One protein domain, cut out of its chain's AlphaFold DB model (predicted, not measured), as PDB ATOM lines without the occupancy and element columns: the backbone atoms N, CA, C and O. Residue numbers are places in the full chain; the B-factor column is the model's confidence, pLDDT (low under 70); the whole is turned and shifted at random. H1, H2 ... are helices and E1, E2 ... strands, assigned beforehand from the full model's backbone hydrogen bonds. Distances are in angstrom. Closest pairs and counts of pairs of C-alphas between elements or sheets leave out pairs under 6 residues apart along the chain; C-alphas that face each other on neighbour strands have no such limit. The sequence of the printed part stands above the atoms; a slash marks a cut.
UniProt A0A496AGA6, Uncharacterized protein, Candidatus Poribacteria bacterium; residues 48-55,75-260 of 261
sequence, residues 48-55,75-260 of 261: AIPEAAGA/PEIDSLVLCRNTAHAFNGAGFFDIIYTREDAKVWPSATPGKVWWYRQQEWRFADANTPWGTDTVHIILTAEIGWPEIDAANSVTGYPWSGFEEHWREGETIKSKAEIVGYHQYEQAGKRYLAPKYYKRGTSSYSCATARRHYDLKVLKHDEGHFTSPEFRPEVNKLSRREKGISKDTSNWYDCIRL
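This is residues 48 to 55 and 75 to 260 of the 261 residues of an uncharacterized protein of Candidatus Poribacteria bacterium (UniProt A0A496AGA6). One long, twisted antiparallel sheet of seven strands forms a slab, with a small sheet of E8, E9 and E10 over one face near E6, so that the two are only partly face to face. The short helix H1 and the unnamed residues 148 to 161 lie over the opposite face. The 194 printed residues have one named helix, H1, followed by ten strands, E1 to E10, and the class is mostly strand. The large sheet runs E3, E2, E1, E4, E5, E6, E7. The whole is compact, with a radius of gyration of the C-alphas of 18.9 A and spans of 55 by 37 by 27 A.

The large sheet has E3, residues 137 to 147, at one edge, then E2, residues 115 to 126, E1, residues 98 to 109, E4, residues 162 to 171, E5, residues 174 to 189, E6, residues 192 to 208, and E7, residues 214 to 222, at the other edge. E1 E2 E3 and E4 E5 E6 E7 are meanders, each strand the antiparallel neighbour of the one before, and E1 E2 E3 E4 is a Greek key, a meander of three with E1 the antiparallel neighbour of E4. It is a folded sheet, E3 E2 E1 and E5 E6 E7 being leaves that face each other, with 13 pairs of C-alphas within 11 A and E4 as the hinge. Within hydrogen-bond range are N 140 and O 122, 2.8 A, between E3 and E2; N 103 and O 166, 2.8 A, between E1 and E4; and N 181 and O 201, 2.8 A, between E5 and E6. E8, residues 232 to 234, E9, residues 239 to 243, and E10, residues 254 to 256, are a third meander, with N 232 and O 241 at 2.9 A and N 242 and O 255 at 2.8 A. The two sheets form a sandwich, two sheets face to face, their strands at 57 degrees; the closest C-alphas of E6 and E10 are those of Pro 197 and Tyr 255, 6.4 A apart. H1, residues 79 to 82, is on the large sheet at a height of 5.9 A; it is too short for an O i to N i+4 pair, and its one O i to N i+3 pair is within range.

E6 measures 46.6 A, E5 45.9 A, E2 36.0 A, E1 34.2 A, E3 32.3 A, E4 27.5 A and E7 20.8 A. H1 begins at C-alpha 79 (7.987, 6.838, 31.323), and E10 ends at C-alpha 256 (-7.967, 8.655, 54.950).

The farthest C-alphas, of Asn 130 and Ala 190, are 55.8 A apart. Residues 56 to 74 are not printed, with 14.2 A between C-alphas 55 and 75. The links H1 to E1 and E3 to E4 are long. Mean pLDDT of the printed part is 82.6; residues 48 to 55, 75 to 79, 84 to 96, 132 and 153 to 160 are under 70.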
ATOM      1  N   ALA A  48      14.782  -9.995  45.099       63.75
ATOM      2  CA  ALA A  48      14.542 -10.036  43.664       63.75
ATOM      3  C   ALA A  48      14.192 -11.465  43.222       63.75
ATOM      4  O   ALA A  48      14.787 -12.432  43.701       63.75
ATOM      5  N   ILE A  49      13.212 -11.603  42.328       59.88
ATOM      6  CA  ILE A  49      12.771 -12.885  41.766       59.88
ATOM      7  C   ILE A  49      12.881 -12.806  40.236       59.88
ATOM      8  O   ILE A  49      12.264 -11.908  39.648       59.88
ATOM      9  N   PRO A  50      13.619 -13.729  39.583       57.09
ATOM     10  CA  PRO A  50      14.365 -14.861  40.165       57.09
ATOM     11  C   PRO A  50      15.551 -14.417  41.042       57.09
ATOM     12  O   PRO A  50      16.106 -13.353  40.813       57.09
ATOM     13  N   GLU A  51      15.982 -15.238  42.010       61.19
ATOM     14  CA  GLU A  51      17.085 -14.897  42.942       61.19
ATOM     15  C   GLU A  51      18.421 -14.613  42.230       61.19
ATOM     16  O   GLU A  51      19.248 -13.845  42.723       61.19
ATOM     17  N   ALA A  52      18.611 -15.180  41.031       52.00
ATOM     18  CA  ALA A  52      19.731 -14.868  40.140       52.00
ATOM     19  C   ALA A  52      19.778 -13.382  39.733       52.00
ATOM     20  O   ALA A  52      20.818 -12.904  39.281       52.00
ATOM     21  N   ALA A  53      18.684 -12.641  39.941       51.28
ATOM     22  CA  ALA A  53      18.651 -11.199  39.785       51.28
ATOM     23  C   ALA A  53      19.564 -10.450  40.792       51.28
ATOM     24  O   ALA A  53      19.880  -9.279  40.583       51.28
ATOM     25  N   GLY A  54      20.060 -11.134  41.837       47.97
ATOM     26  CA  GLY A  54      21.051 -10.614  42.785       47.97
ATOM     27  C   GLY A  54      20.552  -9.444  43.645       47.97
ATOM     28  O   GLY A  54      19.381  -9.074  43.608       47.97
ATOM     29  N   ALA A  55      21.450  -8.849  44.444       44.88
ATOM     30  CA  ALA A  55      21.174  -7.579  45.120       44.88
ATOM     31  C   ALA A  55      21.147  -6.447  44.080       44.88
ATOM     32  O   ALA A  55      22.023  -6.366  43.219       44.88
ATOM     33  N   PRO A  75      15.464   2.839  40.284       46.59
ATOM     34  CA  PRO A  75      15.131   4.179  39.832       46.59
ATOM     35  C   PRO A  75      13.670   4.482  40.158       46.59
ATOM     36  O   PRO A  75      12.822   3.590  40.172       46.59
ATOM     37  N   GLU A  76      13.376   5.762  40.372       51.59
ATOM     38  CA  GLU A  76      12.014   6.250  40.199       51.59
ATOM     39  C   GLU A  76      11.552   5.842  38.795       51.59
ATOM     40  O   GLU A  76      12.241   6.093  37.801       51.59
ATOM     41  N   ILE A  77      10.434   5.126  38.723       63.09
ATOM     42  CA  ILE A  77       9.894   4.660  37.455       63.09
ATOM     43  C   ILE A  77       9.339   5.887  36.721       63.09
ATOM     44  O   ILE A  77       8.284   6.407  37.072       63.09
ATOM     45  N   ASP A  78      10.065   6.375  35.714       68.12
ATOM     46  CA  ASP A  78       9.572   7.380  34.765       68.12
ATOM     47  C   ASP A  78       9.313   6.707  33.412       68.12
ATOM     48  O   ASP A  78      10.054   5.835  32.958       68.12
ATOM     49  N   SER A  79       8.298   7.197  32.707       69.12
ATOM     50  CA  SER A  79       7.987   6.838  31.323       69.12
ATOM     51  C   SER A  79       9.203   6.955  30.394       69.12
ATOM     52  O   SER A  79       9.289   6.231  29.408       69.12
ATOM     53  N   LEU A  80      10.160   7.843  30.699       74.12
ATOM     54  CA  LEU A  80      11.395   8.001  29.920       74.12
ATOM     55  C   LEU A  80      12.287   6.754  29.926       74.12
ATOM     56  O   LEU A  80      12.988   6.512  28.944       74.12
ATOM     57  N   VAL A  81      12.238   5.947  30.989       73.00
ATOM     58  CA  VAL A  81      12.991   4.686  31.102       73.00
ATOM     59  C   VAL A  81      12.580   3.695  30.009       73.00
ATOM     60  O   VAL A  81      13.382   2.876  29.585       73.00
ATOM     61  N   LEU A  82      11.348   3.791  29.503       81.19
ATOM     62  CA  LEU A  82      10.840   2.896  28.465       81.19
ATOM     63  C   LEU A  82      11.108   3.423  27.045       81.19
ATOM     64  O   LEU A  82      10.738   2.756  26.081       81.19
ATOM     65  N   CYS A  83      11.737   4.590  26.871       80.50
ATOM     66  CA  CYS A  83      12.098   5.110  25.550       80.50
ATOM     67  C   CYS A  83      13.550   4.792  25.194       80.50
ATOM     68  O   CYS A  83      14.455   5.550  25.528       80.50
ATOM     69  N   ARG A  84      13.763   3.723  24.421       69.19
ATOM     70  CA  ARG A  84      15.085   3.182  24.052       69.19
ATOM     71  C   ARG A  84      16.149   4.218  23.643       69.19
ATOM     72  O   ARG A  84      17.313   4.049  23.980       69.19
ATOM     73  N   ASN A  85      15.758   5.279  22.932       67.81
ATOM     74  CA  ASN A  85      16.677   6.280  22.369       67.81
ATOM     75  C   ASN A  85      16.652   7.637  23.093       67.81
ATOM     76  O   ASN A  85      17.292   8.589  22.642       67.81
ATOM     77  N   THR A  86      15.901   7.771  24.186       67.12
ATOM     78  CA  THR A  86      15.884   9.013  24.965       67.12
ATOM     79  C   THR A  86      17.058   9.020  25.930       67.12
ATOM     80  O   THR A  86      17.286   8.030  26.621       67.12
ATOM     81  N   ALA A  87      17.782  10.142  26.000       57.62
ATOM     82  CA  ALA A  87      18.873  10.347  26.948       57.62
ATOM     83  C   ALA A  87      18.348  10.258  28.392       57.62
ATOM     84  O   ALA A  87      17.877  11.231  28.974       57.62
ATOM     85  N   HIS A  88      18.407   9.055  28.943       60.34
ATOM     86  CA  HIS A  88      18.115   8.724  30.326       60.34
ATOM     87  C   HIS A  88      19.292   7.901  30.841       60.34
ATOM     88  O   HIS A  88      19.859   7.122  30.073       60.34
ATOM     89  N   ALA A  89      19.659   8.043  32.116       56.00
ATOM     90  CA  ALA A  89      20.821   7.351  32.684       56.00
ATOM     91  C   ALA A  89      20.777   5.821  32.461       56.00
ATOM     92  O   ALA A  89      21.814   5.194  32.273       56.00
ATOM     93  N   PHE A  90      19.572   5.245  32.391       53.56
ATOM     94  CA  PHE A  90      19.353   3.825  32.085       53.56
ATOM     95  C   PHE A  90      19.460   3.490  30.588       53.56
ATOM     96  O   PHE A  90      20.066   2.484  30.230       53.56
ATOM     97  N   ASN A  91      18.933   4.341  29.705       53.69
ATOM     98  CA  ASN A  91      18.920   4.089  28.258       53.69
ATOM     99  C   ASN A  91      20.286   4.360  27.613       53.69
ATOM    100  O   ASN A  91      20.713   3.640  26.715       53.69
ATOM    101  N   GLY A  92      20.999   5.385  28.093       47.69
ATOM    102  CA  GLY A  92      22.308   5.790  27.570       47.69
ATOM    103  C   GLY A  92      23.423   4.779  27.838       47.69
ATOM    104  O   GLY A  92      24.472   4.851  27.202       47.69
ATOM    105  N   ALA A  93      23.195   3.831  28.746       49.53
ATOM    106  CA  ALA A  93      24.166   2.810  29.103       49.53
ATOM    107  C   ALA A  93      23.996   1.493  28.311       49.53
ATOM    108  O   ALA A  93      24.824   0.596  28.429       49.53
ATOM    109  N   GLY A  94      22.962   1.392  27.459       50.16
ATOM    110  CA  GLY A  94      22.843   0.342  26.440       50.16
ATOM    111  C   GLY A  94      22.661  -1.087  26.961       50.16
ATOM    112  O   GLY A  94      22.980  -2.023  26.233       50.16
ATOM    113  N   PHE A  95      22.187  -1.277  28.197       60.38
ATOM    114  CA  PHE A  95      22.225  -2.593  28.841       60.38
ATOM    115  C   PHE A  95      21.033  -3.509  28.521       60.38
ATOM    116  O   PHE A  95      21.252  -4.695  28.309       60.38
ATOM    117  N   PHE A  96      19.791  -3.009  28.497       69.31
ATOM    118  CA  PHE A  96      18.580  -3.812  28.246       69.31
ATOM    119  C   PHE A  96      17.370  -2.924  27.916       69.31
ATOM    120  O   PHE A  96      17.296  -1.775  28.349       69.31
ATOM    121  N   ASP A  97      16.423  -3.449  27.134       79.56
ATOM    122  CA  ASP A  97      15.273  -2.699  26.612       79.56
ATOM    123  C   ASP A  97      14.018  -2.896  27.478       79.56
ATOM    124  O   ASP A  97      13.335  -3.908  27.353       79.56
ATOM    125  N   ILE A  98      13.706  -1.946  28.365       82.88
ATOM    126  CA  ILE A  98      12.543  -2.034  29.265       82.88
ATOM    127  C   ILE A  98      11.261  -1.674  28.507       82.88
ATOM    128  O   ILE A  98      11.124  -0.572  27.972       82.88
ATOM    129  N   ILE A  99      10.291  -2.586  28.501       89.62
ATOM    130  CA  ILE A  99       9.005  -2.421  27.802       89.62
ATOM    131  C   ILE A  99       7.826  -2.228  28.756       89.62
ATOM    132  O   ILE A  99       6.763  -1.761  28.339       89.62
ATOM    133  N   TYR A 100       8.004  -2.594  30.023       91.62
ATOM    134  CA  TYR A 100       6.972  -2.545  31.043       91.62
ATOM    135  C   TYR A 100       7.596  -2.335  32.408       91.62
ATOM    136  O   TYR A 100       8.590  -2.974  32.754       91.62
ATOM    137  N   THR A 101       6.951  -1.499  33.203       89.62
ATOM    138  CA  THR A 101       7.255  -1.341  34.615       89.62
ATOM    139  C   THR A 101       5.967  -1.132  35.378       89.62
ATOM    140  O   THR A 101       5.151  -0.292  34.993       89.62
ATOM    141  N   ARG A 102       5.807  -1.822  36.493       91.06
ATOM    142  CA  ARG A 102       4.737  -1.555  37.442       91.06
ATOM    143  C   ARG A 102       5.298  -1.529  38.836       91.06
ATOM    144  O   ARG A 102       6.127  -2.360  39.176       91.06
ATOM    145  N   GLU A 103       4.818  -0.596  39.628       87.75
ATOM    146  CA  GLU A 103       5.087  -0.536  41.040       87.75
ATOM    147  C   GLU A 103       3.794  -0.492  41.829       87.75
ATOM    148  O   GLU A 103       2.918   0.315  41.540       87.75
ATOM    149  N   ASP A 104       3.710  -1.330  42.850       90.75
ATOM    150  CA  ASP A 104       2.632  -1.370  43.819       90.75
ATOM    151  C   ASP A 104       3.218  -1.124  45.209       90.75
ATOM    152  O   ASP A 104       4.236  -1.710  45.580       90.75
ATOM    153  N   ALA A 105       2.561  -0.288  46.009       90.19
ATOM    154  CA  ALA A 105       2.972  -0.002  47.373       90.19
ATOM    155  C   ALA A 105       1.796  -0.039  48.347       90.19
ATOM    156  O   ALA A 105       0.651   0.283  48.012       90.19
ATOM    157  N   LYS A 106       2.082  -0.400  49.595       92.75
ATOM    158  CA  LYS A 106       1.089  -0.424  50.666       92.75
ATOM    159  C   LYS A 106       1.699   0.022  51.982       92.75
ATOM    160  O   LYS A 106       2.750  -0.466  52.384       92.75
ATOM    161  N   VAL A 107       0.977   0.893  52.677       91.56
ATOM    162  CA  VAL A 107       1.317   1.377  54.018       91.56
ATOM    163  C   VAL A 107       0.283   0.891  55.019       91.56
ATOM    164  O   VAL A 107      -0.922   0.972  54.767       91.56
ATOM    165  N   TRP A 108       0.732   0.404  56.172       92.00
ATOM    166  CA  TRP A 108      -0.158   0.080  57.285       92.00
ATOM    167  C   TRP A 108       0.522   0.285  58.642       92.00
ATOM    168  O   TRP A 108       1.750   0.304  58.720       92.00
ATOM    169  N   PRO A 109      -0.249   0.451  59.734       90.94
ATOM    170  CA  PRO A 109       0.326   0.620  61.065       90.94
ATOM    171  C   PRO A 109       1.181  -0.584  61.468       90.94
ATOM    172  O   PRO A 109       0.751  -1.729  61.298       90.94
ATOM    173  N   SER A 110       2.351  -0.336  62.061       88.50
ATOM    174  CA  SER A 110       3.110  -1.404  62.711       88.50
ATOM    175  C   SER A 110       2.513  -1.763  64.078       88.50
ATOM    176  O   SER A 110       1.694  -1.041  64.654       88.50
ATOM    177  N   ALA A 111       2.903  -2.927  64.599       87.94
ATOM    178  CA  ALA A 111       2.737  -3.255  66.007       87.94
ATOM    179  C   ALA A 111       3.674  -2.428  66.906       87.94
ATOM    180  O   ALA A 111       3.312  -2.179  68.054       87.94
ATOM    181  N   THR A 112       4.815  -1.987  66.374       85.44
ATOM    182  CA  THR A 112       5.787  -1.138  67.065       85.44
ATOM    183  C   THR A 112       5.258   0.300  67.158       85.44
ATOM    184  O   THR A 112       4.884   0.869  66.123       85.44
ATOM    185  N   PRO A 113       5.185   0.901  68.362       87.12
ATOM    186  CA  PRO A 113       4.669   2.255  68.536       87.12
ATOM    187  C   PRO A 113       5.407   3.285  67.686       87.12
ATOM    188  O   PRO A 113       6.630   3.262  67.576       87.12
ATOM    189  N   GLY A 114       4.661   4.213  67.089       84.44
ATOM    190  CA  GLY A 114       5.245   5.262  66.253       84.44
ATOM    191  C   GLY A 114       5.852   4.780  64.930       84.44
ATOM    192  O   GLY A 114       6.538   5.573  64.292       84.44
ATOM    193  N   LYS A 115       5.576   3.546  64.489       86.06
ATOM    194  CA  LYS A 115       6.059   3.014  63.209       86.06
ATOM    195  C   LYS A 115       4.955   2.582  62.252       86.06
ATOM    196  O   LYS A 115       3.816   2.301  62.643       86.06
ATOM    197  N   VAL A 116       5.329   2.445  60.984       87.88
ATOM    198  CA  VAL A 116       4.505   1.853  59.928       87.88
ATOM    199  C   VAL A 116       5.270   0.792  59.160       87.88
ATOM    200  O   VAL A 116       6.483   0.871  58.999       87.88
ATOM    201  N   TRP A 117       4.537  -0.184  58.649       87.88
ATOM    202  CA  TRP A 117       5.036  -1.047  57.598       87.88
ATOM    203  C   TRP A 117       4.799  -0.403  56.248       87.88
ATOM    204  O   TRP A 117       3.730   0.155  55.983       87.88
ATOM    205  N   TRP A 118       5.795  -0.541  55.390       87.25
ATOM    206  CA  TRP A 118       5.754  -0.113  54.017       87.25
ATOM    207  C   TRP A 118       6.260  -1.225  53.111       87.25
ATOM    208  O   TRP A 118       7.428  -1.606  53.140       87.25
ATOM    209  N   TYR A 119       5.341  -1.771  52.332       86.50
ATOM    210  CA  TYR A 119       5.624  -2.769  51.315       86.50
ATOM    211  C   TYR A 119       5.661  -2.102  49.959       86.50
ATOM    212  O   TYR A 119       4.776  -1.302  49.652       86.50
ATOM    213  N   ARG A 120       6.628  -2.492  49.140       83.88
ATOM    214  CA  ARG A 120       6.694  -2.161  47.724       83.88
ATOM    215  C   ARG A 120       7.001  -3.396  46.919       83.88
ATOM    216  O   ARG A 120       7.766  -4.257  47.342       83.88
ATOM    217  N   GLN A 121       6.446  -3.429  45.728       84.31
ATOM    218  CA  GLN A 121       6.749  -4.419  44.726       84.31
ATOM    219  C   GLN A 121       6.895  -3.711  43.392       84.31
ATOM    220  O   GLN A 121       6.015  -2.953  43.007       84.31
ATOM    221  N   GLN A 122       7.979  -3.988  42.685       83.75
ATOM    222  CA  GLN A 122       8.175  -3.597  41.303       83.75
ATOM    223  C   GLN A 122       8.178  -4.835  40.415       83.75
ATOM    224  O   GLN A 122       8.712  -5.873  40.788       83.75
ATOM    225  N   GLU A 123       7.593  -4.712  39.235       87.19
ATOM    226  CA  GLU A 123       7.694  -5.664  38.139       87.19
ATOM    227  C   GLU A 123       8.283  -4.950  36.938       87.19
ATOM    228  O   GLU A 123       7.758  -3.925  36.500       87.19
ATOM    229  N   TRP A 124       9.367  -5.492  36.408       85.69
ATOM    230  CA  TRP A 124      10.046  -4.990  35.227       85.69
ATOM    231  C   TRP A 124       9.992  -6.065  34.156       85.69
ATOM    232  O   TRP A 124      10.351  -7.209  34.431       85.69
ATOM    233  N   ARG A 125       9.571  -5.699  32.941       88.12
ATOM    234  CA  ARG A 125       9.708  -6.571  31.769       88.12
ATOM    235  C   ARG A 125      10.585  -5.924  30.721       88.12
ATOM    236  O   ARG A 125      10.488  -4.721  30.455       88.12
ATOM    237  N   PHE A 126      11.390  -6.762  30.098       86.25
ATOM    238  CA  PHE A 126      12.335  -6.407  29.059       86.25
ATOM    239  C   PHE A 126      11.872  -6.986  27.718       86.25
ATOM    240  O   PHE A 126      11.059  -7.908  27.671       86.25
ATOM    241  N   ALA A 127      12.352  -6.421  26.613       88.19
ATOM    242  CA  ALA A 127      12.016  -6.903  25.274       88.19
ATOM    243  C   ALA A 127      12.565  -8.313  24.996       88.19
ATOM    244  O   ALA A 127      12.014  -9.029  24.161       88.19
ATOM    245  N   ASP A 128      13.648  -8.695  25.676       86.88
ATOM    246  CA  ASP A 128      14.260 -10.015  25.611       86.88
ATOM    247  C   ASP A 128      14.935 -10.384  26.945       86.88
ATOM    248  O   ASP A 128      15.009  -9.583  27.879       86.88
ATOM    249  N   ALA A 129      15.435 -11.619  27.031       84.62
ATOM    250  CA  ALA A 129      16.157 -12.120  28.197       84.62
ATOM    251  C   ALA A 129      17.660 -11.771  28.192       84.62
ATOM    252  O   ALA A 129      18.390 -12.262  29.055       84.62
ATOM    253  N   ASN A 130      18.145 -10.938  27.255       77.62
ATOM    254  CA  ASN A 130      19.538 -10.477  27.207       77.62
ATOM    255  C   ASN A 130      19.771  -9.371  28.244       77.62
ATOM    256  O   ASN A 130      20.204  -8.260  27.941       77.62
ATOM    257  N   THR A 131      19.471  -9.693  29.493       74.75
ATOM    258  CA  THR A 131      19.687  -8.841  30.653       74.75
ATOM    259  C   THR A 131      20.841  -9.405  31.483       74.75
ATOM    260  O   THR A 131      21.154 -10.595  31.375       74.75
ATOM    261  N   PRO A 132      21.464  -8.609  32.372       67.50
ATOM    262  CA  PRO A 132      22.462  -9.107  33.324       67.50
ATOM    263  C   PRO A 132      21.973 -10.274  34.193       67.50
ATOM    264  O   PRO A 132      22.780 -10.993  34.775       67.50
ATOM    265  N   TRP A 133      20.655 -10.457  34.273       70.25
ATOM    266  CA  TRP A 133      19.986 -11.456  35.097       70.25
ATOM    267  C   TRP A 133      19.561 -12.706  34.315       70.25
ATOM    268  O   TRP A 133      19.042 -13.645  34.914       70.25
ATOM    269  N   GLY A 134      19.756 -12.731  32.989       73.38
ATOM    270  CA  GLY A 134      19.378 -13.862  32.134       73.38
ATOM    271  C   GLY A 134      17.869 -14.136  32.085       73.38
ATOM    272  O   GLY A 134      17.458 -15.264  31.825       73.38
ATOM    273  N   THR A 135      17.050 -13.123  32.377       80.69
ATOM    274  CA  THR A 135      15.581 -13.183  32.405       80.69
ATOM    275  C   THR A 135      14.989 -11.941  31.743       80.69
ATOM    276  O   THR A 135      15.589 -10.866  31.785       80.69
ATOM    277  N   ASP A 136      13.811 -12.083  31.139       87.12
ATOM    278  CA  ASP A 136      13.036 -10.985  30.544       87.12
ATOM    279  C   ASP A 136      12.064 -10.334  31.542       87.12
ATOM    280  O   ASP A 136      11.424  -9.333  31.223       87.12
ATOM    281  N   THR A 137      11.979 -10.871  32.760       87.69
ATOM    282  CA  THR A 137      11.102 -10.378  33.819       87.69
ATOM    283  C   THR A 137      11.816 -10.425  35.162       87.69
ATOM    284  O   THR A 137      12.436 -11.434  35.512       87.69
ATOM    285  N   VAL A 138      11.713  -9.336  35.924       80.44
ATOM    286  CA  VAL A 138      12.226  -9.235  37.294       80.44
ATOM    287  C   VAL A 138      11.140  -8.666  38.197       80.44
ATOM    288  O   VAL A 138      10.530  -7.643  37.884       80.44
ATOM    289  N   HIS A 139      10.935  -9.306  39.345       82.56
ATOM    290  CA  HIS A 139      10.133  -8.763  40.436       82.56
ATOM    291  C   HIS A 139      11.045  -8.345  41.585       82.56
ATOM    292  O   HIS A 139      11.861  -9.147  42.029       82.56
ATOM    293  N   ILE A 140      10.898  -7.120  42.081       76.19
ATOM    294  CA  ILE A 140      11.668  -6.585  43.208       76.19
ATOM    295  C   ILE A 140      10.691  -6.277  44.327       76.19
ATOM    296  O   ILE A 140       9.749  -5.518  44.133       76.19
ATOM    297  N   ILE A 141      10.895  -6.856  45.499       77.38
ATOM    298  CA  ILE A 141      10.033  -6.672  46.661       77.38
ATOM    299  C   ILE A 141      10.851  -6.015  47.761       77.38
ATOM    300  O   ILE A 141      11.924  -6.500  48.107       77.38
ATOM    301  N   LEU A 142      10.318  -4.937  48.325       75.88
ATOM    302  CA  LEU A 142      10.837  -4.276  49.510       75.88
ATOM    303  C   LEU A 142       9.792  -4.347  50.608       75.88
ATOM    304  O   LEU A 142       8.636  -3.978  50.414       75.88
ATOM    305  N   THR A 143      10.223  -4.756  51.790       76.56
ATOM    306  CA  THR A 143       9.450  -4.562  53.014       76.56
ATOM    307  C   THR A 143      10.279  -3.738  53.983       76.56
ATOM    308  O   THR A 143      11.420  -4.088  54.283       76.56
ATOM    309  N   ALA A 144       9.705  -2.628  54.440       78.00
ATOM    310  CA  ALA A 144      10.340  -1.666  55.321       78.00
ATOM    311  C   ALA A 144       9.478  -1.423  56.563       78.00
ATOM    312  O   ALA A 144       8.287  -1.143  56.432       78.00
ATOM    313  N   GLU A 145      10.063  -1.467  57.758       81.00
ATOM    314  CA  GLU A 145       9.446  -0.847  58.937       81.00
ATOM    315  C   GLU A 145      10.041   0.553  59.121       81.00
ATOM    316  O   GLU A 145      11.242   0.687  59.350       81.00
ATOM    317  N   ILE A 146       9.214   1.588  58.989       80.94
ATOM    318  CA  ILE A 146       9.631   2.993  58.993       80.94
ATOM    319  C   ILE A 146       9.184   3.636  60.301       80.94
ATOM    320  O   ILE A 146       8.008   3.543  60.673       80.94
ATOM    321  N   GLY A 147      10.121   4.273  60.998       82.56
ATOM    322  CA  GLY A 147       9.846   5.013  62.218       82.56
ATOM    323  C   GLY A 147       9.267   6.398  61.963       82.56
ATOM    324  O   GLY A 147       9.204   6.891  60.838       82.56
ATOM    325  N   TRP A 148       8.784   7.015  63.043       85.31
ATOM    326  CA  TRP A 148       8.235   8.362  62.988       85.31
ATOM    327  C   TRP A 148       9.236   9.356  62.388       85.31
ATOM    328  O   TRP A 148       8.867   9.946  61.380       85.31
ATOM    329  N   PRO A 149      10.477   9.510  62.899       81.00
ATOM    330  CA  PRO A 149      11.426  10.513  62.403       81.00
ATOM    331  C   PRO A 149      11.790  10.387  60.918       81.00
ATOM    332  O   PRO A 149      12.156  11.381  60.299       81.00
ATOM    333  N   GLU A 150      11.689   9.188  60.343       75.69
ATOM    334  CA  GLU A 150      12.050   8.911  58.951       75.69
ATOM    335  C   GLU A 150      10.929   9.255  57.960       75.69
ATOM    336  O   GLU A 150      11.185   9.450  56.769       75.69
ATOM    337  N   ILE A 151       9.686   9.361  58.434       75.81
ATOM    338  CA  ILE A 151       8.565   9.859  57.632       75.81
ATOM    339  C   ILE A 151       8.840  11.341  57.313       75.81
ATOM    340  O   ILE A 151       9.086  12.123  58.222       75.81
ATOM    341  N   ASP A 152       8.783  11.719  56.030       70.81
ATOM    342  CA  ASP A 152       9.139  13.046  55.475       70.81
ATOM    343  C   ASP A 152      10.632  13.418  55.397       70.81
ATOM    344  O   ASP A 152      10.948  14.464  54.826       70.81
ATOM    345  N   ALA A 153      11.562  12.573  55.858       60.81
ATOM    346  CA  ALA A 153      12.994  12.909  55.900       60.81
ATOM    347  C   ALA A 153      13.598  13.305  54.533       60.81
ATOM    348  O   ALA A 153      14.541  14.092  54.467       60.81
ATOM    349  N   ALA A 154      13.034  12.810  53.428       50.41
ATOM    350  CA  ALA A 154      13.534  13.073  52.079       50.41
ATOM    351  C   ALA A 154      13.091  14.423  51.472       50.41
ATOM    352  O   ALA A 154      13.506  14.730  50.357       50.41
ATOM    353  N   ASN A 155      12.237  15.222  52.136       49.31
ATOM    354  CA  ASN A 155      11.689  16.500  51.626       49.31
ATOM    355  C   ASN A 155      11.097  16.465  50.195       49.31
ATOM    356  O   ASN A 155      10.788  17.509  49.622       49.31
ATOM    357  N   SER A 156      10.893  15.285  49.612       50.16
ATOM    358  CA  SER A 156      10.307  15.104  48.290       50.16
ATOM    359  C   SER A 156       8.830  14.729  48.400       50.16
ATOM    360  O   SER A 156       8.332  14.262  49.431       50.16
ATOM    361  N   VAL A 157       8.102  14.971  47.310       45.94
ATOM    362  CA  VAL A 157       6.656  14.723  47.203       45.94
ATOM    363  C   VAL A 157       6.330  13.217  47.254       45.94
ATOM    364  O   VAL A 157       5.232  12.841  47.655       45.94
ATOM    365  N   THR A 158       7.306  12.369  46.912       50.06
ATOM    366  CA  THR A 158       7.255  10.895  46.908       50.06
ATOM    367  C   THR A 158       8.169  10.255  47.959       50.06
ATOM    368  O   THR A 158       8.343   9.035  47.971       50.06
ATOM    369  N   GLY A 159       8.734  11.068  48.863       59.09
ATOM    370  CA  GLY A 159       9.459  10.589  50.033       59.09
ATOM    371  C   GLY A 159       8.580   9.638  50.837       59.09
ATOM    372  O   GLY A 159       7.367   9.828  50.929       59.09
ATOM    373  N   TYR A 160       9.185   8.570  51.351       68.69
ATOM    374  CA  TYR A 160       8.476   7.502  52.041       68.69
ATOM    375  C   TYR A 160       7.557   8.048  53.155       68.69
ATOM    376  O   TYR A 160       7.936   9.012  53.829       68.69
ATOM    377  N   PRO A 161       6.399   7.418  53.425       81.56
ATOM    378  CA  PRO A 161       5.797   6.275  52.735       81.56
ATOM    379  C   PRO A 161       4.633   6.670  51.795       81.56
ATOM    380  O   PRO A 161       3.987   7.705  51.970       81.56
ATOM    381  N   TRP A 162       4.298   5.808  50.830       88.75
ATOM    382  CA  TRP A 162       3.133   5.969  49.941       88.75
ATOM    383  C   TRP A 162       2.433   4.634  49.637       88.75
ATOM    384  O   TRP A 162       3.046   3.572  49.726       88.75
ATOM    385  N   SER A 163       1.144   4.684  49.296       92.25
ATOM    386  CA  SER A 163       0.316   3.528  48.912       92.25
ATOM    387  C   SER A 163      -0.258   3.706  47.511       92.25
ATOM    388  O   SER A 163      -0.520   4.835  47.099       92.25
ATOM    389  N   GLY A 164      -0.545   2.602  46.825       93.25
ATOM    390  CA  GLY A 164      -1.198   2.604  45.522       93.25
ATOM    391  C   GLY A 164      -0.348   1.937  44.454       93.25
ATOM    392  O   GLY A 164       0.395   1.012  44.769       93.25
ATOM    393  N   PHE A 165      -0.452   2.394  43.209       92.38
ATOM    394  CA  PHE A 165       0.372   1.876  42.124       92.38
ATOM    395  C   PHE A 165       0.720   2.930  41.072       92.38
ATOM    396  O   PHE A 165       0.006   3.920  40.885       92.38
ATOM    397  N   GLU A 166       1.788   2.655  40.336       90.19
ATOM    398  CA  GLU A 166       2.179   3.356  39.122       90.19
ATOM    399  C   GLU A 166       2.645   2.338  38.079       90.19
ATOM    400  O   GLU A 166       3.445   1.453  38.360       90.19
ATOM    401  N   GLU A 167       2.088   2.411  36.877       92.44
ATOM    402  CA  GLU A 167       2.327   1.449  35.804       92.44
ATOM    403  C   GLU A 167       2.645   2.195  34.516       92.44
ATOM    404  O   GLU A 167       1.940   3.139  34.162       92.44
ATOM    405  N   HIS A 168       3.668   1.738  33.799       92.06
ATOM    406  CA  HIS A 168       4.091   2.247  32.502       92.06
ATOM    407  C   HIS A 168       4.299   1.082  31.543       92.06
ATOM    408  O   HIS A 168       4.862   0.051  31.910       92.06
ATOM    409  N   TRP A 169       3.869   1.247  30.298       93.69
ATOM    410  CA  TRP A 169       4.060   0.246  29.258       93.69
ATOM    411  C   TRP A 169       4.286   0.902  27.907       93.69
ATOM    412  O   TRP A 169       3.771   1.984  27.612       93.69
ATOM    413  N   ARG A 170       5.069   0.227  27.073       91.19
ATOM    414  CA  ARG A 170       5.314   0.639  25.700       91.19
ATOM    415  C   ARG A 170       4.157   0.203  24.800       91.19
ATOM    416  O   ARG A 170       3.769  -0.959  24.776       91.19
ATOM    417  N   GLU A 171       3.650   1.142  24.016       91.25
ATOM    418  CA  GLU A 171       2.684   0.957  22.936       91.25
ATOM    419  C   GLU A 171       3.277   1.569  21.653       91.25
ATOM    420  O   GLU A 171       3.092   2.749  21.338       91.25
ATOM    421  N   GLY A 172       4.082   0.772  20.941       88.19
ATOM    422  CA  GLY A 172       4.892   1.258  19.821       88.19
ATOM    423  C   GLY A 172       5.879   2.343  20.269       88.19
ATOM    424  O   GLY A 172       6.647   2.140  21.203       88.19
ATOM    425  N   GLU A 173       5.825   3.513  19.630       87.38
ATOM    426  CA  GLU A 173       6.642   4.694  19.971       87.38
ATOM    427  C   GLU A 173       6.035   5.562  21.089       87.38
ATOM    428  O   GLU A 173       6.521   6.660  21.375       87.38
ATOM    429  N   THR A 174       4.930   5.119  21.693       89.75
ATOM    430  CA  THR A 174       4.263   5.825  22.788       89.75
ATOM    431  C   THR A 174       4.395   5.027  24.070       89.75
ATOM    432  O   THR A 174       4.038   3.859  24.121       89.75
ATOM    433  N   ILE A 175       4.849   5.664  25.139       91.88
ATOM    434  CA  ILE A 175       4.772   5.113  26.485       91.88
ATOM    435  C   ILE A 175       3.455   5.556  27.080       91.88
ATOM    436  O   ILE A 175       3.146   6.746  27.114       91.88
ATOM    437  N   LYS A 176       2.660   4.601  27.527       93.94
ATOM    438  CA  LYS A 176       1.449   4.846  28.291       93.94
ATOM    439  C   LYS A 176       1.757   4.636  29.759       93.94
ATOM    440  O   LYS A 176       2.619   3.838  30.111       93.94
ATOM    441  N   SER A 177       1.050   5.358  30.606       92.62
ATOM    442  CA  SER A 177       1.129   5.181  32.044       92.62
ATOM    443  C   SER A 177      -0.219   5.402  32.697       92.62
ATOM    444  O   SER A 177      -1.078   6.119  32.173       92.62
ATOM    445  N   LYS A 178      -0.396   4.791  33.860       94.38
ATOM    446  CA  LYS A 178      -1.511   5.043  34.764       94.38
ATOM    447  C   LYS A 178      -1.007   4.990  36.195       94.38
ATOM    448  O   LYS A 178      -0.111   4.215  36.514       94.38
ATOM    449  N   ALA A 179      -1.596   5.809  37.046       92.44
ATOM    450  CA  ALA A 179      -1.234   5.860  38.450       92.44
ATOM    451  C   ALA A 179      -2.481   6.027  39.309       92.44
ATOM    452  O   ALA A 179      -3.458   6.653  38.890       92.44
ATOM    453  N   GLU A 180      -2.416   5.491  40.519       93.56
ATOM    454  CA  GLU A 180      -3.303   5.811  41.629       93.56
ATOM    455  C   GLU A 180      -2.475   5.729  42.908       93.56
ATOM    456  O   GLU A 180      -2.233   4.642  43.415       93.56
ATOM    457  N   ILE A 181      -1.991   6.871  43.391       91.62
ATOM    458  CA  ILE A 181      -0.999   6.979  44.467       91.62
ATOM    459  C   ILE A 181      -1.527   7.905  45.551       91.62
ATOM    460  O   ILE A 181      -2.015   8.993  45.248       91.62
ATOM    461  N   VAL A 182      -1.342   7.513  46.809       92.25
ATOM    462  CA  VAL A 182      -1.457   8.373  47.989       92.25
ATOM    463  C   VAL A 182      -0.106   8.391  48.701       92.25
ATOM    464  O   VAL A 182       0.298   7.388  49.285       92.25
ATOM    465  N   GLY A 183       0.593   9.523  48.661       90.50
ATOM    466  CA  GLY A 183       1.779   9.772  49.482       90.50
ATOM    467  C   GLY A 183       1.385  10.340  50.838       90.50
ATOM    468  O   GLY A 183       0.416  11.101  50.922       90.50
ATOM    469  N   TYR A 184       2.117   9.990  51.891       90.31
ATOM    470  CA  TYR A 184       1.797  10.390  53.259       90.31
ATOM    471  C   TYR A 184       2.864  11.297  53.876       90.31
ATOM    472  O   TYR A 184       4.012  11.300  53.449       90.31
ATOM    473  N   HIS A 185       2.460  12.061  54.888       88.88
ATOM    474  CA  HIS A 185       3.340  12.855  55.742       88.88
ATOM    475  C   HIS A 185       2.940  12.705  57.211       88.88
ATOM    476  O   HIS A 185       1.823  12.276  57.527       88.88
ATOM    477  N   GLN A 186       3.836  13.094  58.107       90.19
ATOM    478  CA  GLN A 186       3.590  13.159  59.538       90.19
ATOM    479  C   GLN A 186       2.468  14.150  59.866       90.19
ATOM    480  O   GLN A 186       2.478  15.312  59.452       90.19
ATOM    481  N   TYR A 187       1.517  13.708  60.684       92.56
ATOM    482  CA  TYR A 187       0.521  14.567  61.306       92.56
ATOM    483  C   TYR A 187       0.268  14.147  62.754       92.56
ATOM    484  O   TYR A 187      -0.068  12.995  63.027       92.56
ATOM    485  N   GLU A 188       0.384  15.084  63.691       93.06
ATOM    486  CA  GLU A 188       0.100  14.842  65.104       93.06
ATOM    487  C   GLU A 188      -1.046  15.731  65.588       93.06
ATOM    488  O   GLU A 188      -1.079  16.936  65.334       93.06
ATOM    489  N   GLN A 189      -1.998  15.132  66.303       89.88
ATOM    490  CA  GLN A 189      -3.104  15.854  66.922       89.88
ATOM    491  C   GLN A 189      -3.448  15.234  68.273       89.88
ATOM    492  O   GLN A 189      -3.748  14.042  68.362       89.88
ATOM    493  N   ALA A 190      -3.443  16.060  69.324       88.62
ATOM    494  CA  ALA A 190      -3.779  15.658  70.693       88.62
ATOM    495  C   ALA A 190      -2.986  14.422  71.179       88.62
ATOM    496  O   ALA A 190      -3.562  13.483  71.730       88.62
ATOM    497  N   GLY A 191      -1.674  14.398  70.913       87.44
ATOM    498  CA  GLY A 191      -0.770  13.307  71.299       87.44
ATOM    499  C   GLY A 191      -0.954  12.006  70.509       87.44
ATOM    500  O   GLY A 191      -0.363  10.987  70.858       87.44
ATOM    501  N   LYS A 192      -1.783  12.006  69.458       91.50
ATOM    502  CA  LYS A 192      -1.954  10.870  68.546       91.50
ATOM    503  C   LYS A 192      -1.245  11.157  67.230       91.50
ATOM    504  O   LYS A 192      -1.468  12.207  66.625       91.50
ATOM    505  N   ARG A 193      -0.450  10.189  66.777       93.00
ATOM    506  CA  ARG A 193       0.283  10.239  65.511       93.00
ATOM    507  C   ARG A 193      -0.520   9.608  64.381       93.00
ATOM    508  O   ARG A 193      -1.138   8.551  64.543       93.00
ATOM    509  N   TYR A 194      -0.485  10.263  63.232       94.12
ATOM    510  CA  TYR A 194      -1.122   9.836  62.002       94.12
ATOM    511  C   TYR A 194      -0.170  10.043  60.828       94.12
ATOM    512  O   TYR A 194       0.613  10.989  60.801       94.12
ATOM    513  N   LEU A 195      -0.310   9.199  59.819       93.75
ATOM    514  CA  LEU A 195       0.098   9.515  58.463       93.75
ATOM    515  C   LEU A 195      -1.072  10.173  57.749       93.75
ATOM    516  O   LEU A 195      -2.092   9.525  57.509       93.75
ATOM    517  N   ALA A 196      -0.943  11.451  57.425       93.62
ATOM    518  CA  ALA A 196      -1.947  12.183  56.668       93.62
ATOM    519  C   ALA A 196      -1.591  12.196  55.171       93.62
ATOM    520  O   ALA A 196      -0.409  12.228  54.834       93.62
ATOM    521  N   PRO A 197      -2.575  12.196  54.254       92.69
ATOM    522  CA  PRO A 197      -2.310  12.342  52.825       92.69
ATOM    523  C   PRO A 197      -1.550  13.640  52.529       92.69
ATOM    524  O   PRO A 197      -2.039  14.730  52.826       92.69
ATOM    525  N   LYS A 198      -0.352  13.522  51.959       90.00
ATOM    526  CA  LYS A 198       0.517  14.614  51.491       90.00
ATOM    527  C   LYS A 198       0.328  14.866  50.004       90.00
ATOM    528  O   LYS A 198       0.319  16.010  49.559       90.00
ATOM    529  N   TYR A 199       0.185  13.782  49.256       89.94
ATOM    530  CA  TYR A 199       0.185  13.758  47.805       89.94
ATOM    531  C   TYR A 199      -0.879  12.784  47.312       89.94
ATOM    532  O   TYR A 199      -1.043  11.709  47.884       89.94
ATOM    533  N   TYR A 200      -1.582  13.144  46.246       90.94
ATOM    534  CA  TYR A 200      -2.435  12.225  45.508       90.94
ATOM    535  C   TYR A 200      -2.206  12.385  44.014       90.94
ATOM    536  O   TYR A 200      -2.197  13.507  43.511       90.94
ATOM    537  N   LYS A 201      -2.073  11.266  43.307       91.19
ATOM    538  CA  LYS A 201      -1.950  11.207  41.847       91.19
ATOM    539  C   LYS A 201      -2.898  10.147  41.334       91.19
ATOM    540  O   LYS A 201      -2.796   9.002  41.757       91.19
ATOM    541  N   ARG A 202      -3.795  10.503  40.419       93.75
ATOM    542  CA  ARG A 202      -4.656   9.528  39.745       93.75
ATOM    543  C   ARG A 202      -4.896   9.885  38.296       93.75
ATOM    544  O   ARG A 202      -5.189  11.036  37.995       93.75
ATOM    545  N   GLY A 203      -4.863   8.883  37.431       93.81
ATOM    546  CA  GLY A 203      -5.281   9.007  36.039       93.81
ATOM    547  C   GLY A 203      -4.292   8.341  35.098       93.81
ATOM    548  O   GLY A 203      -3.613   7.389  35.485       93.81
ATOM    549  N   THR A 204      -4.203   8.857  33.877       94.56
ATOM    550  CA  THR A 204      -3.322   8.324  32.836       94.56
ATOM    551  C   THR A 204      -2.413   9.396  32.255       94.56
ATOM    552  O   THR A 204      -2.710  10.589  32.287       94.56
ATOM    553  N   SER A 205      -1.277   8.989  31.703       91.25
ATOM    554  CA  SER A 205      -0.484   9.873  30.857       91.25
ATOM    555  C   SER A 205       0.136   9.109  29.701       91.25
ATOM    556  O   SER A 205       0.264   7.885  29.743       91.25
ATOM    557  N   SER A 206       0.511   9.825  28.647       92.06
ATOM    558  CA  SER A 206       1.257   9.246  27.540       92.06
ATOM    559  C   SER A 206       2.426  10.122  27.126       92.06
ATOM    560  O   SER A 206       2.292  11.344  27.057       92.06
ATOM    561  N   TYR A 207       3.545   9.491  26.798       89.94
ATOM    562  CA  TYR A 207       4.764  10.120  26.310       89.94
ATOM    563  C   TYR A 207       5.113   9.559  24.934       89.94
ATOM    564  O   TYR A 207       5.239   8.353  24.779       89.94
ATOM    565  N   SER A 208       5.292  10.409  23.926       89.19
ATOM    566  CA  SER A 208       5.789   9.973  22.616       89.19
ATOM    567  C   SER A 208       7.316  10.017  22.598       89.19
ATOM    568  O   SER A 208       7.891  11.103  22.674       89.19
ATOM    569  N   CYS A 209       7.973   8.865  22.427       85.12
ATOM    570  CA  CYS A 209       9.433   8.778  22.329       85.12
ATOM    571  C   CYS A 209       9.976   9.519  21.096       85.12
ATOM    572  O   CYS A 209      11.037  10.132  21.162       85.12
ATOM    573  N   ALA A 210       9.216   9.533  19.994       85.44
ATOM    574  CA  ALA A 210       9.602  10.198  18.749       85.44
ATOM    575  C   ALA A 210       9.555  11.735  18.818       85.44
ATOM    576  O   ALA A 210      10.344  12.412  18.166       85.44
ATOM    577  N   THR A 211       8.610  12.302  19.576       86.69
ATOM    578  CA  THR A 211       8.370  13.761  19.598       86.69
ATOM    579  C   THR A 211       8.683  14.421  20.937       86.69
ATOM    580  O   THR A 211       8.562  15.640  21.054       86.69
ATOM    581  N   ALA A 212       9.029  13.630  21.957       83.62
ATOM    582  CA  ALA A 212       9.171  14.045  23.349       83.62
ATOM    583  C   ALA A 212       7.935  14.759  23.939       83.62
ATOM    584  O   ALA A 212       8.032  15.470  24.942       83.62
ATOM    585  N   ARG A 213       6.752  14.581  23.331       85.19
ATOM    586  CA  ARG A 213       5.505  15.207  23.788       85.19
ATOM    587  C   ARG A 213       4.836  14.373  24.870       85.19
ATOM    588  O   ARG A 213       4.705  13.157  24.732       85.19
ATOM    589  N   ARG A 214       4.357  15.059  25.910       85.44
ATOM    590  CA  ARG A 214       3.566  14.493  27.007       85.44
ATOM    591  C   ARG A 214       2.110  14.912  26.886       85.44
ATOM    592  O   ARG A 214       1.819  16.079  26.640       85.44
ATOM    593  N   HIS A 215       1.215  13.962  27.103       87.56
ATOM    594  CA  HIS A 215      -0.200  14.207  27.320       87.56
ATOM    595  C   HIS A 215      -0.568  13.688  28.706       87.56
ATOM    596  O   HIS A 215      -0.279  12.535  29.024       87.56
ATOM    597  N   TYR A 216      -1.173  14.545  29.521       86.88
ATOM    598  CA  TYR A 216      -1.544  14.227  30.891       86.88
ATOM    599  C   TYR A 216      -3.055  14.288  31.036       86.88
ATOM    600  O   TYR A 216      -3.652  15.345  30.857       86.88
ATOM    601  N   ASP A 217      -3.632  13.164  31.433       91.75
ATOM    602  CA  ASP A 217      -4.962  13.076  32.018       91.75
ATOM    603  C   ASP A 217      -4.797  12.613  33.475       91.75
ATOM    604  O   ASP A 217      -5.246  11.544  33.891       91.75
ATOM    605  N   LEU A 218      -3.997  13.385  34.225       86.56
ATOM    606  CA  LEU A 218      -3.639  13.125  35.617       86.56
ATOM    607  C   LEU A 218      -4.231  14.203  36.516       86.56
ATOM    608  O   LEU A 218      -3.939  15.390  36.374       86.56
ATOM    609  N   LYS A 219      -4.972  13.766  37.528       91.19
ATOM    610  CA  LYS A 219      -5.284  14.574  38.696       91.19
ATOM    611  C   LYS A 219      -4.137  14.475  39.689       91.19
ATOM    612  O   LYS A 219      -3.788  13.375  40.117       91.19
ATOM    613  N   VAL A 220      -3.594  15.622  40.085       90.25
ATOM    614  CA  VAL A 220      -2.546  15.718  41.102       90.25
ATOM    615  C   VAL A 220      -2.986  16.687  42.193       90.25
ATOM    616  O   VAL A 220      -3.317  17.833  41.908       90.25
ATOM    617  N   LEU A 221      -2.985  16.232  43.444       89.44
ATOM    618  CA  LEU A 221      -3.251  17.052  44.624       89.44
ATOM    619  C   LEU A 221      -2.032  17.007  45.542       89.44
ATOM    620  O   LEU A 221      -1.453  15.938  45.747       89.44
ATOM    621  N   LYS A 222      -1.659  18.148  46.122       90.12
ATOM    622  CA  LYS A 222      -0.515  18.242  47.028       90.12
ATOM    623  C   LYS A 222      -0.825  19.112  48.238       90.12
ATOM    624  O   LYS A 222      -1.582  20.081  48.161       90.12
ATOM    625  N   HIS A 223      -0.271  18.728  49.381       83.44
ATOM    626  CA  HIS A 223      -0.473  19.425  50.642       83.44
ATOM    627  C   HIS A 223       0.194  20.802  50.654       83.44
ATOM    628  O   HIS A 223      -0.439  21.762  51.093       83.44
ATOM    629  N   ASP A 224       1.440  20.877  50.197       83.56
ATOM    630  CA  ASP A 224       2.255  22.092  50.108       83.56
ATOM    631  C   ASP A 224       1.641  23.141  49.168       83.56
ATOM    632  O   ASP A 224       1.666  24.329  49.466       83.56
ATOM    633  N   GLU A 225       0.981  22.697  48.099       83.19
ATOM    634  CA  GLU A 225       0.204  23.546  47.186       83.19
ATOM    635  C   GLU A 225      -1.185  23.922  47.749       83.19
ATOM    636  O   GLU A 225      -1.966  24.632  47.118       83.19
ATOM    637  N   GLY A 226      -1.529  23.462  48.959       87.69
ATOM    638  CA  GLY A 226      -2.792  23.794  49.622       87.69
ATOM    639  C   GLY A 226      -4.029  23.158  48.980       87.69
ATOM    640  O   GLY A 226      -5.147  23.602  49.256       87.69
ATOM    641  N   HIS A 227      -3.855  22.117  48.155       93.12
ATOM    642  CA  HIS A 227      -4.953  21.416  47.476       93.12
ATOM    643  C   HIS A 227      -5.813  20.584  48.429       93.12
ATOM    644  O   HIS A 227      -6.965  20.285  48.123       93.12
ATOM    645  N   PHE A 228      -5.281  20.220  49.595       93.38
ATOM    646  CA  PHE A 228      -6.016  19.481  50.616       93.38
ATOM    647  C   PHE A 228      -6.496  20.387  51.752       93.38
ATOM    648  O   PHE A 228      -5.800  21.311  52.177       93.38
ATOM    649  N   THR A 229      -7.654  20.065  52.323       94.19
ATOM    650  CA  THR A 229      -8.086  20.611  53.615       94.19
ATOM    651  C   THR A 229      -7.163  20.157  54.746       94.19
ATOM    652  O   THR A 229      -6.381  19.210  54.596       94.19
ATOM    653  N   SER A 230      -7.271  20.792  55.913       92.88
ATOM    654  CA  SER A 230      -6.750  20.199  57.149       92.88
ATOM    655  C   SER A 230      -7.431  18.848  57.413       92.88
ATOM    656  O   SER A 230      -8.586  18.674  57.000       92.88
ATOM    657  N   PRO A 231      -6.749  17.900  58.082       94.81
ATOM    658  CA  PRO A 231      -7.385  16.672  58.535       94.81
ATOM    659  C   PRO A 231      -8.622  16.969  59.393       94.81
ATOM    660  O   PRO A 231      -8.563  17.772  60.324       94.81
ATOM    661  N   GLU A 232      -9.743  16.328  59.068       94.94
ATOM    662  CA  GLU A 232     -10.998  16.421  59.810       94.94
ATOM    663  C   GLU A 232     -11.507  15.023  60.169       94.94
ATOM    664  O   GLU A 232     -11.344  14.064  59.410       94.94
ATOM    665  N   PHE A 233     -12.060  14.880  61.373       94.50
ATOM    666  CA  PHE A 233     -12.589  13.600  61.825       94.50
ATOM    667  C   PHE A 233     -13.946  13.350  61.176       94.50
ATOM    668  O   PHE A 233     -14.819  14.216  61.199       94.50
ATOM    669  N   ARG A 234     -14.103  12.151  60.623       93.62
ATOM    670  CA  ARG A 234     -15.299  11.648  59.956       93.62
ATOM    671  C   ARG A 234     -15.975  10.598  60.842       93.62
ATOM    672  O   ARG A 234     -15.523   9.445  60.856       93.62
ATOM    673  N   PRO A 235     -17.015  10.969  61.616       90.81
ATOM    674  CA  PRO A 235     -17.671  10.061  62.556       90.81
ATOM    675  C   PRO A 235     -18.256   8.812  61.891       90.81
ATOM    676  O   PRO A 235     -18.241   7.738  62.483       90.81
ATOM    677  N   GLU A 236     -18.721   8.934  60.650       91.69
ATOM    678  CA  GLU A 236     -19.381   7.876  59.887       91.69
ATOM    679  C   GLU A 236     -18.447   6.728  59.479       91.69
ATOM    680  O   GLU A 236     -18.904   5.604  59.291       91.69
ATOM    681  N   VAL A 237     -17.139   6.989  59.380       90.88
ATOM    682  CA  VAL A 237     -16.106   5.964  59.128       90.88
ATOM    683  C   VAL A 237     -15.137   5.796  60.299       90.88
ATOM    684  O   VAL A 237     -14.237   4.964  60.224       90.88
ATOM    685  N   ASN A 238     -15.312   6.565  61.382       91.75
ATOM    686  CA  ASN A 238     -14.418   6.622  62.542       91.75
ATOM    687  C   ASN A 238     -12.939   6.822  62.151       91.75
ATOM    688  O   ASN A 238     -12.038   6.143  62.650       91.75
ATOM    689  N   LYS A 239     -12.688   7.747  61.217       93.25
ATOM    690  CA  LYS A 239     -11.344   8.046  60.706       93.25
ATOM    691  C   LYS A 239     -11.098   9.539  60.615       93.25
ATOM    692  O   LYS A 239     -12.012  10.328  60.413       93.25
ATOM    693  N   LEU A 240      -9.835   9.915  60.754       95.44
ATOM    694  CA  LEU A 240      -9.363  11.234  60.367       95.44
ATOM    695  C   LEU A 240      -9.069  11.196  58.864       95.44
ATOM    696  O   LEU A 240      -8.406  10.263  58.416       95.44
ATOM    697  N   SER A 241      -9.546  12.172  58.098       95.31
ATOM    698  CA  SER A 241      -9.360  12.201  56.644       95.31
ATOM    699  C   SER A 241      -9.135  13.629  56.151       95.31
ATOM    700  O   SER A 241      -9.487  14.604  56.813       95.31
ATOM    701  N   ARG A 242      -8.558  13.760  54.961       95.12
ATOM    702  CA  ARG A 242      -8.460  15.017  54.213       95.12
ATOM    703  C   ARG A 242      -9.343  14.935  52.983       95.12
ATOM    704  O   ARG A 242      -9.652  13.848  52.506       95.12
ATOM    705  N   ARG A 243      -9.703  16.082  52.431       94.38
ATOM    706  CA  ARG A 243     -10.409  16.169  51.153       94.38
ATOM    707  C   ARG A 243      -9.840  17.301  50.319       94.38
ATOM    708  O   ARG A 243      -9.014  18.078  50.801       94.38
ATOM    709  N   GLU A 244     -10.284  17.403  49.081       93.94
ATOM    710  CA  GLU A 244      -9.883  18.503  48.211       93.94
ATOM    711  C   GLU A 244     -10.477  19.832  48.696       93.94
ATOM    712  O   GLU A 244     -11.663  19.935  49.040       93.94
ATOM    713  N   LYS A 245      -9.633  20.860  48.750       92.94
ATOM    714  CA  LYS A 245     -10.019  22.215  49.126       92.94
ATOM    715  C   LYS A 245     -10.805  22.855  47.981       92.94
ATOM    716  O   LYS A 245     -10.471  22.692  46.819       92.94
ATOM    717  N   GLY A 246     -11.857  23.600  48.315       91.00
ATOM    718  CA  GLY A 246     -12.709  24.264  47.319       91.00
ATOM    719  C   GLY A 246     -13.795  23.371  46.707       91.00
ATOM    720  O   GLY A 246     -14.705  23.894  46.075       91.00
ATOM    721  N   ILE A 247     -13.768  22.059  46.961       91.75
ATOM    722  CA  ILE A 247     -14.859  21.138  46.613       91.75
ATOM    723  C   ILE A 247     -15.815  21.007  47.809       91.75
ATOM    724  O   ILE A 247     -15.382  21.070  48.967       91.75
ATOM    725  N   SER A 248     -17.120  20.864  47.560       90.62
ATOM    726  CA  SER A 248     -18.103  20.669  48.634       90.62
ATOM    727  C   SER A 248     -17.894  19.320  49.332       90.62
ATOM    728  O   SER A 248     -17.374  18.373  48.747       90.62
ATOM    729  N   LYS A 249     -18.283  19.222  50.610       88.81
ATOM    730  CA  LYS A 249     -18.104  17.989  51.400       88.81
ATOM    731  C   LYS A 249     -18.810  16.778  50.778       88.81
ATOM    732  O   LYS A 249     -18.262  15.683  50.834       88.81
ATOM    733  N   ASP A 250     -19.965  17.001  50.153       87.25
ATOM    734  CA  ASP A 250     -20.828  15.942  49.613       87.25
ATOM    735  C   ASP A 250     -20.305  15.330  48.305       87.25
ATOM    736  O   ASP A 250     -20.683  14.217  47.953       87.25
ATOM    737  N   THR A 251     -19.439  16.044  47.577       87.94
ATOM    738  CA  THR A 251     -18.914  15.607  46.270       87.94
ATOM    739  C   THR A 251     -17.401  15.415  46.255       87.94
ATOM    740  O   THR A 251     -16.838  15.001  45.242       87.94
ATOM    741  N   SER A 252     -16.717  15.724  47.361       89.19
ATOM    742  CA  SER A 252     -15.267  15.599  47.437       89.19
ATOM    743  C   SER A 252     -14.830  14.152  47.641       89.19
ATOM    744  O   SER A 252     -15.451  13.382  48.374       89.19
ATOM    745  N   ASN A 253     -13.689  13.812  47.046       90.50
ATOM    746  CA  ASN A 253     -12.976  12.595  47.399       90.50
ATOM    747  C   ASN A 253     -12.321  12.772  48.767       90.50
ATOM    748  O   ASN A 253     -11.661  13.781  49.033       90.50
ATOM    749  N   TRP A 254     -12.473  11.752  49.605       93.25
ATOM    750  CA  TRP A 254     -11.865  11.687  50.922       93.25
ATOM    751  C   TRP A 254     -10.645  10.776  50.908       93.25
ATOM    752  O   TRP A 254     -10.677   9.681  50.350       93.25
ATOM    753  N   TYR A 255      -9.586  11.232  51.561       93.75
ATOM    754  CA  TYR A 255      -8.305  10.555  51.663       93.75
ATOM    755  C   TYR A 255      -8.032  10.301  53.142       93.75
ATOM    756  O   TYR A 255      -7.857  11.240  53.922       93.75
ATOM    757  N   ASP A 256      -8.062   9.037  53.544       94.88
ATOM    758  CA  ASP A 256      -7.967   8.655  54.950       94.88
ATOM    759  C   ASP A 256      -6.538   8.796  55.482       94.88
ATOM    760  O   ASP A 256      -5.566   8.395  54.836       94.88
ATOM    761  N   CYS A 257      -6.423   9.320  56.699       95.00
ATOM    762  CA  CYS A 257      -5.202   9.254  57.479       95.00
ATOM    763  C   CYS A 257      -5.052   7.856  58.099       95.00
ATOM    764  O   CYS A 257      -6.030   7.222  58.506       95.00
ATOM    765  N   ILE A 258      -3.813   7.394  58.247       94.06
ATOM    766  CA  ILE A 258      -3.491   6.128  58.912       94.06
ATOM    767  C   ILE A 258      -3.047   6.451  60.335       94.06
ATOM    768  O   ILE A 258      -2.043   7.124  60.533       94.06
ATOM    769  N   ARG A 259      -3.790   5.989  61.343       93.56
ATOM    770  CA  ARG A 259      -3.403   6.163  62.749       93.56
ATOM    771  C   ARG A 259      -2.269   5.203  63.114       93.56
ATOM    772  O   ARG A 259      -2.371   4.011  62.837       93.56
ATOM    773  N   LEU A 260      -1.243   5.716  63.784       90.62
ATOM    774  CA  LEU A 260      -0.130   4.927  64.304       90.62
ATOM    775  C   LEU A 260      -0.478   4.411  65.709       90.62
ATOM    776  O   LEU A 260      -1.317   5.001  66.402       90.62
TER     777      LEU A 260